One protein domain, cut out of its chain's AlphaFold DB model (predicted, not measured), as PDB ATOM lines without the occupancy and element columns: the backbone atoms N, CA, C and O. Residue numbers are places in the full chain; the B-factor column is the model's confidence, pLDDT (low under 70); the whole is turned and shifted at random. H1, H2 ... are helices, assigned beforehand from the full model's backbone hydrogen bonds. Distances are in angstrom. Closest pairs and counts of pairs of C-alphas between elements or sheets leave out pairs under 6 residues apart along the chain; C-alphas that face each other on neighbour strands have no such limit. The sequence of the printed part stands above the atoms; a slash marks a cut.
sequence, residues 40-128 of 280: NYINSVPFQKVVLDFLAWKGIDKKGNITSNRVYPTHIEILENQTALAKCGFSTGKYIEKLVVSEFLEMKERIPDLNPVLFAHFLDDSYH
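What this domain is: This is residues 40 to 128 of the 280 residues of an uncharacterized protein of Chryseobacterium sp. ERMR1:04 (UniProt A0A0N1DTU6). Four helices make a rounded cluster with H1 in the middle: the longest, H3, packs on residues 51 to 55 of H1 with its own residues 97 to 101 and runs on away from H1 about perpendicular to it, while H4 crosses H1 on the same side and H2 packs on the opposite side, folding back beside H1 as a helical hairpin. A wide loop with no named element, residues 58 to 74, swings out from H1 before it comes back to H2. The printed part has 89 residues, with four named helices in the order H1, H2, H3, H4 and no named strand, and its class is all helix. It is compact, with a radius of gyration of the C-alphas of 12.3 A, and the C-alphas span 33 by 28 by 26 A.

How they stand to each other: H3, residues 96 to 110, touches H1, residues 46 to 57, and they stand about perpendicular at 74 degrees; the closest C-alphas are those of Glu 97 and Phe 54, 5.9 A apart. H3 touches H1 with residues 97 to 101 alone, and H1 touches H3 with residues 51 to 55 alone. H3 only just touches H4, residues 116 to 126, with 3 pairs of C-alphas within 8 A; the closest are those of Phe 104 and Phe 119, 6.7 A apart. Their lines are only just about perpendicular, at 71 degrees. H1 is the hub, touching the three other helices. H1 and H4 touch at a steep tilt of 45 degrees, opposite ways, with the C-alphas of Gln 48 and Ala 120 closest at 5.1 A. H1 and H2, residues 75 to 87, form a hairpin: they touch and run opposite ways at a shallow tilt of 34.7 degrees, only just short of steep. Their closest C-alphas are those of Pro 46 and Ala 84, 5.3 A apart, and H1 touches H2 with residues 46 to 50 alone. H2 is apart from H3 and from H4. Every O i to N i+4 pair is within hydrogen-bond range in H1, H2 and H4, and 10 of 11 are in H3.

Where its parts are: H3 measures 21.3 A from C-alpha 96 at (111.627, 10.384, -0.055) to C-alpha 110 at (124.668, -5.322, -6.265). H2 measures 18.6 A, H1 16.9 A and H4 15.0 A. H1 begins with C-alpha 46 at (116.195, 19.621, -8.811), and H4 ends with C-alpha 126 at (112.935, 5.195, -12.542).

The domain as a whole: The two C-alphas farthest apart are those of Ile 76 and Arg 110, 34.5 A. The printed part, residues 40 to 128, has no cut. The link from H1 to H2 is long, that from H2 to H3 short, and that from H3 to H4 tight. The mean pLDDT of the printed part is 85.6; residues 40 to 44 and 69 to 70 are under 70.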
ATOM      1  N   ASN A  40     129.842  17.940  -7.678       43.31
ATOM      2  CA  ASN A  40     129.897  18.751  -8.890       43.31
ATOM      3  C   ASN A  40     128.523  18.639  -9.557       43.31
ATOM      4  O   ASN A  40     128.280  17.703 -10.310       43.31
ATOM      5  N   TYR A  41     127.630  19.576  -9.240       51.47
ATOM      6  CA  TYR A  41     126.255  19.671  -9.746       51.47
ATOM      7  C   TYR A  41     126.190  20.137 -11.211       51.47
ATOM      8  O   TYR A  41     125.352  20.963 -11.570       51.47
ATOM      9  N   ILE A  42     127.105  19.683 -12.068       38.38
ATOM     10  CA  ILE A  42     127.089  20.076 -13.478       38.38
ATOM     11  C   ILE A  42     125.826  19.460 -14.100       38.38
ATOM     12  O   ILE A  42     125.779  18.259 -14.334       38.38
ATOM     13  N   ASN A  43     124.808  20.296 -14.334       47.53
ATOM     14  CA  ASN A  43     123.512  19.969 -14.944       47.53
ATOM     15  C   ASN A  43     122.559  19.054 -14.137       47.53
ATOM     16  O   ASN A  43     121.735  18.373 -14.742       47.53
ATOM     17  N   SER A  44     122.605  19.041 -12.797       57.59
ATOM     18  CA  SER A  44     121.644  18.238 -12.014       57.59
ATOM     19  C   SER A  44     120.247  18.873 -11.995       57.59
ATOM     20  O   SER A  44     120.101  20.026 -11.572       57.59
ATOM     21  N   VAL A  45     119.210  18.118 -12.373       75.81
ATOM     22  CA  VAL A  45     117.808  18.526 -12.155       75.81
ATOM     23  C   VAL A  45     117.490  18.593 -10.652       75.81
ATOM     24  O   VAL A  45     118.170  17.943  -9.852       75.81
ATOM     25  N   PRO A  46     116.475  19.378 -10.228       84.31
ATOM     26  CA  PRO A  46     116.195  19.621  -8.811       84.31
ATOM     27  C   PRO A  46     116.081  18.348  -7.961       84.31
ATOM     28  O   PRO A  46     116.586  18.330  -6.841       84.31
ATOM     29  N   PHE A  47     115.495  17.274  -8.502       87.62
ATOM     30  CA  PHE A  47     115.375  15.994  -7.804       87.62
ATOM     31  C   PHE A  47     116.735  15.330  -7.554       87.62
ATOM     32  O   PHE A  47     117.033  14.945  -6.427       87.62
ATOM     33  N   GLN A  48     117.612  15.281  -8.561       90.38
ATOM     34  CA  GLN A  48     118.957  14.711  -8.430       90.38
ATOM     35  C   GLN A  48     119.791  15.437  -7.364       90.38
ATOM     36  O   GLN A  48     120.487  14.781  -6.591       90.38
ATOM     37  N   LYS A  49     119.692  16.776  -7.261       90.00
ATOM     38  CA  LYS A  49     120.340  17.532  -6.170       90.00
ATOM     39  C   LYS A  49     119.865  17.024  -4.805       90.00
ATOM     40  O   LYS A  49     120.692  16.692  -3.960       90.00
ATOM     41  N   VAL A  50     118.548  16.925  -4.616       92.00
ATOM     42  CA  VAL A  50     117.953  16.460  -3.354       92.00
ATOM     43  C   VAL A  50     118.428  15.050  -3.000       92.00
ATOM     44  O   VAL A  50     118.767  14.788  -1.847       92.00
ATOM     45  N   VAL A  51     118.504  14.150  -3.986       93.56
ATOM     46  CA  VAL A  51     119.021  12.788  -3.795       93.56
ATOM     47  C   VAL A  51     120.452  12.814  -3.255       93.56
ATOM     48  O   VAL A  51     120.745  12.160  -2.254       93.56
ATOM     49  N   LEU A  52     121.338  13.592  -3.881       92.88
ATOM     50  CA  LEU A  52     122.737  13.706  -3.463       92.88
ATOM     51  C   LEU A  52     122.876  14.261  -2.042       92.88
ATOM     52  O   LEU A  52     123.677  13.751  -1.255       92.88
ATOM     53  N   ASP A  53     122.074  15.269  -1.704       91.81
ATOM     54  CA  ASP A  53     122.088  15.885  -0.382       91.81
ATOM     55  C   ASP A  53     121.595  14.898   0.691       91.81
ATOM     56  O   ASP A  53     122.251  14.735   1.720       91.81
ATOM     57  N   PHE A  54     120.519  14.141   0.436       93.38
ATOM     58  CA  PHE A  54     120.047  13.096   1.356       93.38
ATOM     59  C   PHE A  54     121.091  12.004   1.609       93.38
ATOM     60  O   PHE A  54     121.269  11.573   2.753       93.38
ATOM     61  N   LEU A  55     121.814  11.574   0.573       93.31
ATOM     62  CA  LEU A  55     122.901  10.608   0.728       93.31
ATOM     63  C   LEU A  55     124.056  11.201   1.554       93.31
ATOM     64  O   LEU A  55     124.549  10.546   2.477       93.31
ATOM     65  N   ALA A  56     124.437  12.457   1.298       90.94
ATOM     66  CA  ALA A  56     125.462  13.155   2.077       90.94
ATOM     67  C   ALA A  56     125.091  13.272   3.561       90.94
ATOM     68  O   ALA A  56     125.927  13.018   4.430       90.94
ATOM     69  N   TRP A  57     123.834  13.596   3.871       90.38
ATOM     70  CA  TRP A  57     123.357  13.705   5.253       90.38
ATOM     71  C   TRP A  57     123.383  12.359   5.988       90.38
ATOM     72  O   TRP A  57     123.540  12.309   7.210       90.38
ATOM     73  N   LYS A  58     123.303  11.238   5.257       90.38
ATOM     74  CA  LYS A  58     123.541   9.889   5.800       90.38
ATOM     75  C   LYS A  58     125.012   9.476   5.862       90.38
ATOM     76  O   LYS A  58     125.291   8.356   6.283       90.38
ATOM     77  N   GLY A  59     125.939  10.368   5.522       89.50
ATOM     78  CA  GLY A  59     127.378  10.112   5.574       89.50
ATOM     79  C   GLY A  59     127.901   9.319   4.377       89.50
ATOM     80  O   GLY A  59     128.972   8.724   4.479       89.50
ATOM     81  N   ILE A  60     127.166   9.282   3.262       90.75
ATOM     82  CA  ILE A  60     127.614   8.626   2.029       90.75
ATOM     83  C   ILE A  60     128.495   9.604   1.248       90.75
ATOM     84  O   ILE A  60     128.062  10.700   0.881       90.75
ATOM     85  N   ASP A  61     129.748   9.212   1.018       88.50
ATOM     86  CA  ASP A  61     130.718  10.029   0.294       88.50
ATOM     87  C   ASP A  61     130.499   9.999  -1.230       88.50
ATOM     88  O   ASP A  61     129.697   9.239  -1.774       88.50
ATOM     89  N   LYS A  62     131.289  10.794  -1.961       87.38
ATOM     90  CA  LYS A  62     131.223  10.879  -3.430       87.38
ATOM     91  C   LYS A  62     131.540   9.567  -4.160       87.38
ATOM     92  O   LYS A  62     131.222   9.449  -5.339       87.38
ATOM     93  N   LYS A  63     132.190   8.608  -3.496       87.25
ATOM     94  CA  LYS A  63     132.489   7.267  -4.026       87.25
ATOM     95  C   LYS A  63     131.399   6.251  -3.654       87.25
ATOM     96  O   LYS A  63     131.451   5.104  -4.095       87.25
ATOM     97  N   GLY A  64     130.406   6.662  -2.868       86.50
ATOM     98  CA  GLY A  64     129.319   5.816  -2.400       86.50
ATOM     99  C   GLY A  64     129.656   5.007  -1.147       86.50
ATOM    100  O   GLY A  64     128.954   4.040  -0.864       86.50
ATOM    101  N   ASN A  65     130.721   5.352  -0.419       88.50
ATOM    102  CA  ASN A  65     131.093   4.673   0.822       88.50
ATOM    103  C   ASN A  65     130.401   5.318   2.022       88.50
ATOM    104  O   ASN A  65     130.298   6.543   2.104       88.50
ATOM    105  N   ILE A  66     129.984   4.492   2.983       87.94
ATOM    106  CA  ILE A  66     129.463   4.967   4.266       87.94
ATOM    107  C   ILE A  66     130.641   5.439   5.117       87.94
ATOM    108  O   ILE A  66     131.568   4.678   5.395       87.94
ATOM    109  N   THR A  67     130.591   6.691   5.548       85.12
ATOM    110  CA  THR A  67     131.579   7.293   6.444       85.12
ATOM    111  C   THR A  67     130.979   7.508   7.831       85.12
ATOM    112  O   THR A  67     129.764   7.624   7.996       85.12
ATOM    113  N   SER A  68     131.831   7.587   8.854       74.88
ATOM    114  CA  SER A  68     131.418   7.938  10.222       74.88
ATOM    115  C   SER A  68     130.923   9.384  10.349       74.88
ATOM    116  O   SER A  68     130.275   9.731  11.334       74.88
ATOM    117  N   ASN A  69     131.219  10.228   9.360       69.06
ATOM    118  CA  ASN A  69     130.943  11.656   9.393       69.06
ATOM    119  C   ASN A  69     129.543  11.914   8.837       69.06
ATOM    120  O   ASN A  69     129.364  12.193   7.652       69.06
ATOM    121  N   ARG A  70     128.530  11.815   9.704       67.00
ATOM    122  CA  ARG A  70     127.193  12.313   9.366       67.00
ATOM    123  C   ARG A  70     127.242  13.828   9.252       67.00
ATOM    124  O   ARG A  70     127.685  14.503  10.178       67.00
ATOM    125  N   VAL A  71     126.766  14.347   8.128       72.81
ATOM    126  CA  VAL A  71     126.612  15.785   7.935       72.81
ATOM    127  C   VAL A  71     125.208  16.170   8.374       72.81
ATOM    128  O   VAL A  71     124.227  15.688   7.808       72.81
ATOM    129  N   TYR A  72     125.102  17.013   9.398       77.69
ATOM    130  CA  TYR A  72     123.815  17.563   9.808       77.69
ATOM    131  C   TYR A  72     123.477  18.758   8.917       77.69
ATOM    132  O   TYR A  72     124.251  19.716   8.889       77.69
ATOM    133  N   PRO A  73     122.352  18.724   8.185       85.19
ATOM    134  CA  PRO A  73     121.968  19.852   7.359       85.19
ATOM    135  C   PRO A  73     121.597  21.063   8.198       85.19
ATOM    136  O   PRO A  73     120.965  20.961   9.253       85.19
ATOM    137  N   THR A  74     121.930  22.231   7.673       87.62
ATOM    138  CA  THR A  74     121.419  23.500   8.172       87.62
ATOM    139  C   THR A  74     119.929  23.640   7.857       87.62
ATOM    140  O   THR A  74     119.395  23.037   6.926       87.62
ATOM    141  N   HIS A  75     119.237  24.501   8.607       85.31
ATOM    142  CA  HIS A  75     117.827  24.795   8.347       85.31
ATOM    143  C   HIS A  75     117.582  25.320   6.919       85.31
ATOM    144  O   HIS A  75     116.576  24.984   6.301       85.31
ATOM    145  N   ILE A  76     118.527  26.099   6.378       89.56
ATOM    146  CA  ILE A  76     118.456  26.637   5.014       89.56
ATOM    147  C   ILE A  76     118.499  25.501   3.987       89.56
ATOM    148  O   ILE A  76     117.657  25.460   3.096       89.56
ATOM    149  N   GLU A  77     119.410  24.539   4.141       87.69
ATOM    150  CA  GLU A  77     119.522  23.386   3.236       87.69
ATOM    151  C   GLU A  77     118.273  22.491   3.280       87.69
ATOM    152  O   GLU A  77     117.821  21.999   2.245       87.69
ATOM    153  N   ILE A  78     117.653  22.331   4.456       88.19
ATOM    154  CA  ILE A  78     116.371  21.620   4.586       88.19
ATOM    155  C   ILE A  78     115.277  22.327   3.773       88.19
ATOM    156  O   ILE A  78     114.561  21.676   3.010       88.19
ATOM    157  N   LEU A  79     115.157  23.652   3.906       89.50
ATOM    158  CA  LEU A  79     114.163  24.446   3.175       89.50
ATOM    159  C   LEU A  79     114.414  24.447   1.661       89.50
ATOM    160  O   LEU A  79     113.465  24.373   0.873       89.50
ATOM    161  N   GLU A  80     115.677  24.496   1.235       90.44
ATOM    162  CA  GLU A  80     116.048  24.369  -0.175       90.44
ATOM    163  C   GLU A  80     115.596  23.025  -0.751       90.44
ATOM    164  O   GLU A  80     114.979  22.996  -1.820       90.44
ATOM    165  N   ASN A  81     115.839  21.926  -0.031       90.25
ATOM    166  CA  ASN A  81     115.450  20.592  -0.483       90.25
ATOM    167  C   ASN A  81     113.935  20.397  -0.491       90.25
ATOM    168  O   ASN A  81     113.406  19.824  -1.442       90.25
ATOM    169  N   GLN A  82     113.212  20.940   0.491       89.44
ATOM    170  CA  GLN A  82     111.746  20.962   0.471       89.44
ATOM    171  C   GLN A  82     111.206  21.735  -0.737       89.44
ATOM    172  O   GLN A  82     110.299  21.269  -1.423       89.44
ATOM    173  N   THR A  83     111.803  22.885  -1.054       89.31
ATOM    174  CA  THR A  83     111.416  23.690  -2.222       89.31
ATOM    175  C   THR A  83     111.716  22.963  -3.536       89.31
ATOM    176  O   THR A  83     110.921  23.020  -4.475       89.31
ATOM    177  N   ALA A  84     112.858  22.277  -3.629       89.88
ATOM    178  CA  ALA A  84     113.215  21.480  -4.798       89.88
ATOM    179  C   ALA A  84     112.263  20.289  -4.987       89.88
ATOM    180  O   ALA A  84     111.781  20.072  -6.094       89.88
ATOM    181  N   LEU A  85     111.919  19.588  -3.904       88.38
ATOM    182  CA  LEU A  85     110.924  18.515  -3.909       88.38
ATOM    183  C   LEU A  85     109.542  19.013  -4.353       88.38
ATOM    184  O   LEU A  85     108.927  18.396  -5.222       88.38
ATOM    185  N   ALA A  86     109.095  20.166  -3.857       85.56
ATOM    186  CA  ALA A  86     107.832  20.771  -4.280       85.56
ATOM    187  C   ALA A  86     107.802  21.075  -5.786       85.56
ATOM    188  O   ALA A  86     106.800  20.811  -6.451       85.56
ATOM    189  N   LYS A  87     108.915  21.553  -6.361       84.38
ATOM    190  CA  LYS A  87     109.047  21.755  -7.819       84.38
ATOM    191  C   LYS A  87     108.982  20.448  -8.615       84.38
ATOM    192  O   LYS A  87     108.622  20.482  -9.786       84.38
ATOM    193  N   CYS A  88     109.311  19.323  -7.987       80.25
ATOM    194  CA  CYS A  88     109.210  17.983  -8.558       80.25
ATOM    195  C   CYS A  88     107.847  17.313  -8.300       80.25
ATOM    196  O   CYS A  88     107.674  16.154  -8.659       80.25
ATOM    197  N   GLY A  89     106.882  18.019  -7.700       78.00
ATOM    198  CA  GLY A  89     105.534  17.500  -7.444       78.00
ATOM    199  C   GLY A  89     105.343  16.840  -6.077       78.00
ATOM    200  O   GLY A  89     104.277  16.286  -5.830       78.00
ATOM    201  N   PHE A  90     106.331  16.917  -5.179       82.88
ATOM    202  CA  PHE A  90     106.219  16.413  -3.809       82.88
ATOM    203  C   PHE A  90     105.763  17.518  -2.857       82.88
ATOM    204  O   PHE A  90     106.535  18.402  -2.492       82.88
ATOM    205  N   SER A  91     104.524  17.449  -2.399       76.69
ATOM    206  CA  SER A  91     103.935  18.382  -1.444       76.69
ATOM    207  C   SER A  91     104.531  18.234  -0.034       76.69
ATOM    208  O   SER A  91     104.767  19.238   0.633       76.69
ATOM    209  N   THR A  92     104.845  17.008   0.411       77.75
ATOM    210  CA  THR A  92     105.439  16.749   1.740       77.75
ATOM    211  C   THR A  92     106.837  16.131   1.715       77.75
ATOM    212  O   THR A  92     107.628  16.379   2.622       77.75
ATOM    213  N   GLY A  93     107.146  15.272   0.737       80.19
ATOM    214  CA  GLY A  93     108.429  14.556   0.667       80.19
ATOM    215  C   GLY A  93     108.706  13.583   1.829       80.19
ATOM    216  O   GLY A  93     109.832  13.111   1.975       80.19
ATOM    217  N   LYS A  94     107.696  13.258   2.654       84.62
ATOM    218  CA  LYS A  94     107.839  12.591   3.967       84.62
ATOM    219  C   LYS A  94     108.677  11.305   3.955       84.62
ATOM    220  O   LYS A  94     109.364  11.006   4.931       84.62
ATOM    221  N   TYR A  95     108.585  10.521   2.883       89.38
ATOM    222  CA  TYR A  95     109.258   9.225   2.765       89.38
ATOM    223  C   TYR A  95     110.397   9.215   1.738       89.38
ATOM    224  O   TYR A  95     111.074   8.197   1.615       89.38
ATOM    225  N   ILE A  96     110.656  10.332   1.048       91.44
ATOM    226  CA  ILE A  96     111.627  10.384  -0.055       91.44
ATOM    227  C   ILE A  96     113.053  10.171   0.448       91.44
ATOM    228  O   ILE A  96     113.773   9.361  -0.121       91.44
ATOM    229  N   GLU A  97     113.452  10.814   1.550       92.06
ATOM    230  CA  GLU A  97     114.786  10.601   2.133       92.06
ATOM    231  C   GLU A  97     115.014   9.120   2.474       92.06
ATOM    232  O   GLU A  97     116.045   8.539   2.136       92.06
ATOM    233  N   LYS A  98     114.022   8.477   3.107       92.44
ATOM    234  CA  LYS A  98     114.097   7.053   3.462       92.44
ATOM    235  C   LYS A  98     114.190   6.166   2.224       92.44
ATOM    236  O   LYS A  98     114.971   5.218   2.229       92.44
ATOM    237  N   LEU A  99     113.418   6.479   1.183       94.12
ATOM    238  CA  LEU A  99     113.459   5.766  -0.089       94.12
ATOM    239  C   LEU A  99     114.838   5.865  -0.736       94.12
ATOM    240  O   LEU A  99     115.430   4.834  -1.034       94.12
ATOM    241  N   VAL A 100     115.351   7.087  -0.889       94.88
ATOM    242  CA  VAL A 100     116.658   7.379  -1.491       94.88
ATOM    243  C   VAL A 100     117.756   6.556  -0.834       94.88
ATOM    244  O   VAL A 100     118.524   5.881  -1.513       94.88
ATOM    245  N   VAL A 101     117.803   6.570   0.498       93.81
ATOM    246  CA  VAL A 101     118.833   5.857   1.256       93.81
ATOM    247  C   VAL A 101     118.661   4.343   1.126       93.81
ATOM    248  O   VAL A 101     119.641   3.641   0.901       93.81
ATOM    249  N   SER A 102     117.429   3.836   1.233       94.75
ATOM    250  CA  SER A 102     117.129   2.405   1.089       94.75
ATOM    251  C   SER A 102     117.526   1.881  -0.291       94.75
ATOM    252  O   SER A 102     118.241   0.890  -0.374       94.75
ATOM    253  N   GLU A 103     117.098   2.546  -1.367       94.88
ATOM    254  CA  GLU A 103     117.403   2.118  -2.736       94.88
ATOM    255  C   GLU A 103     118.891   2.234  -3.055       94.88
ATOM    256  O   GLU A 103     119.444   1.340  -3.693       94.88
ATOM    257  N   PHE A 104     119.565   3.286  -2.578       95.56
ATOM    258  CA  PHE A 104     121.004   3.417  -2.778       95.56
ATOM    259  C   PHE A 104     121.757   2.233  -2.171       95.56
ATOM    260  O   PHE A 104     122.599   1.640  -2.841       95.56
ATOM    261  N   LEU A 105     121.446   1.874  -0.922       93.75
ATOM    262  CA  LEU A 105     122.104   0.762  -0.236       93.75
ATOM    263  C   LEU A 105     121.811  -0.575  -0.930       93.75
ATOM    264  O   LEU A 105     122.745  -1.314  -1.230       93.75
ATOM    265  N   GLU A 106     120.546  -0.838  -1.277       93.25
ATOM    266  CA  GLU A 106     120.138  -2.045  -2.013       93.25
ATOM    267  C   GLU A 106     120.855  -2.166  -3.374       93.25
ATOM    268  O   GLU A 106     121.275  -3.255  -3.774       93.25
ATOM    269  N   MET A 107     121.019  -1.057  -4.105       93.25
ATOM    270  CA  MET A 107     121.732  -1.055  -5.387       93.25
ATOM    271  C   MET A 107     123.249  -1.160  -5.213       93.25
ATOM    272  O   MET A 107     123.900  -1.844  -6.001       93.25
ATOM    273  N   LYS A 108     123.822  -0.519  -4.188       92.31
ATOM    274  CA  LYS A 108     125.262  -0.542  -3.895       92.31
ATOM    275  C   LYS A 108     125.758  -1.946  -3.553       92.31
ATOM    276  O   LYS A 108     126.860  -2.307  -3.954       92.31
ATOM    277  N   GLU A 109     124.938  -2.752  -2.879       91.44
ATOM    278  CA  GLU A 109     125.234  -4.168  -2.620       91.44
ATOM    279  C   GLU A 109     125.398  -4.981  -3.913       91.44
ATOM    280  O   GLU A 109     126.211  -5.900  -3.976       91.44
ATOM    281  N   ARG A 110     124.645  -4.631  -4.964       93.25
ATOM    282  CA  ARG A 110     124.668  -5.322  -6.265       93.25
ATOM    283  C   ARG A 110     125.689  -4.729  -7.234       93.25
ATOM    284  O   ARG A 110     126.173  -5.433  -8.115       93.25
ATOM    285  N   ILE A 111     125.992  -3.441  -7.089       90.38
ATOM    286  CA  ILE A 111     126.880  -2.670  -7.959       90.38
ATOM    287  C   ILE A 111     127.924  -1.972  -7.071       90.38
ATOM    288  O   ILE A 111     127.723  -0.820  -6.671       90.38
ATOM    289  N   PRO A 112     129.056  -2.633  -6.763       87.94
ATOM    290  CA  PRO A 112     130.068  -2.095  -5.850       87.94
ATOM    291  C   PRO A 112     130.644  -0.740  -6.275       87.94
ATOM    292  O   PRO A 112     130.986   0.071  -5.418       87.94
ATOM    293  N   ASP A 113     130.686  -0.446  -7.576       88.19
ATOM    294  CA  ASP A 113     131.198   0.820  -8.122       88.19
ATOM    295  C   ASP A 113     130.124   1.915  -8.255       88.19
ATOM    296  O   ASP A 113     130.392   3.005  -8.769       88.19
ATOM    297  N   LEU A 114     128.898   1.665  -7.773       90.88
ATOM    298  CA  LEU A 114     127.825   2.655  -7.787       90.88
ATOM    299  C   LEU A 114     128.232   3.879  -6.964       90.88
ATOM    300  O   LEU A 114     128.505   3.785  -5.764       90.88
ATOM    301  N   ASN A 115     128.240   5.039  -7.614       91.75
ATOM    302  CA  ASN A 115     128.444   6.325  -6.963       91.75
ATOM    303  C   ASN A 115     127.112   7.100  -6.867       91.75
ATOM    304  O   ASN A 115     126.191   6.828  -7.643       91.75
ATOM    305  N   PRO A 116     126.997   8.077  -5.948       93.06
ATOM    306  CA  PRO A 116     125.758   8.826  -5.734       93.06
ATOM    307  C   PRO A 116     125.222   9.553  -6.971       93.06
ATOM    308  O   PRO A 116     124.011   9.657  -7.125       93.06
ATOM    309  N   VAL A 117     126.095  10.036  -7.863       91.25
ATOM    310  CA  VAL A 117     125.679  10.754  -9.082       91.25
ATOM    311  C   VAL A 117     125.003   9.797 -10.055       91.25
ATOM    312  O   VAL A 117     123.908  10.072 -10.533       91.25
ATOM    313  N   LEU A 118     125.622   8.641 -10.295       89.56
ATOM    314  CA  LEU A 118     125.048   7.602 -11.142       89.56
ATOM    315  C   LEU A 118     123.719   7.089 -10.568       89.56
ATOM    316  O   LEU A 118     122.749   6.930 -11.303       89.56
ATOM    317  N   PHE A 119     123.654   6.888  -9.250       93.56
ATOM    318  CA  PHE A 119     122.408   6.530  -8.576       93.56
ATOM    319  C   PHE A 119     121.321   7.599  -8.738       93.56
ATOM    320  O   PHE A 119     120.181   7.253  -9.025       93.56
ATOM    321  N   ALA A 120     121.657   8.882  -8.579       92.19
ATOM    322  CA  ALA A 120     120.691   9.967  -8.713       92.19
ATOM    323  C   ALA A 120     120.049   9.989 -10.106       92.19
ATOM    324  O   ALA A 120     118.838  10.158 -10.190       92.19
ATOM    325  N   HIS A 121     120.824   9.745 -11.169       87.88
ATOM    326  CA  HIS A 121     120.282   9.590 -12.524       87.88
ATOM    327  C   HIS A 121     119.333   8.392 -12.634       87.88
ATOM    328  O   HIS A 121     118.203   8.550 -13.080       87.88
ATOM    329  N   PHE A 122     119.747   7.212 -12.161       87.75
ATOM    330  CA  PHE A 122     118.885   6.027 -12.203       87.75
ATOM    331  C   PHE A 122     117.588   6.201 -11.416       87.75
ATOM    332  O   PHE A 122     116.533   5.734 -11.846       87.75
ATOM    333  N   LEU A 123     117.659   6.834 -10.246       89.50
ATOM    334  CA  LEU A 123     116.480   7.054  -9.425       89.50
ATOM    335  C   LEU A 123     115.547   8.075 -10.070       89.50
ATOM    336  O   LEU A 123     114.349   7.835 -10.078       89.50
ATOM    337  N   ASP A 124     116.075   9.171 -10.611       86.62
ATOM    338  CA  ASP A 124     115.304  10.192 -11.330       86.62
ATOM    339  C   ASP A 124     114.544   9.580 -12.517       86.62
ATOM    340  O   ASP A 124     113.330   9.742 -12.619       86.62
ATOM    341  N   ASP A 125     115.222   8.763 -13.327       81.12
ATOM    342  CA  ASP A 125     114.607   8.097 -14.477       81.12
ATOM    343  C   ASP A 125     113.553   7.058 -14.059       81.12
ATOM    344  O   ASP A 125     112.517   6.932 -14.708       81.12
ATOM    345  N   SER A 126     113.777   6.331 -12.958       82.19
ATOM    346  CA  SER A 126     112.935   5.195 -12.542       82.19
ATOM    347  C   SER A 126     111.967   5.487 -11.390       82.19
ATOM    348  O   SER A 126     111.357   4.559 -10.839       82.19
ATOM    349  N   TYR A 127     111.848   6.742 -10.953       87.25
ATOM    350  CA  TYR A 127     111.056   7.082  -9.775       87.25
ATOM    351  C   TYR A 127     109.555   6.861 -10.011       87.25
ATOM    352  O   TYR A 127     108.978   7.302 -11.005       87.25
ATOM    353  N   HIS A 128     108.898   6.233  -9.032       89.00
ATOM    354  CA  HIS A 128     107.450   6.079  -8.993       89.00
ATOM    355  C   HIS A 128     106.947   6.044  -7.541       89.00
ATOM    356  O   HIS A 128     107.587   5.435  -6.678       89.00
TER     357      HIS A 128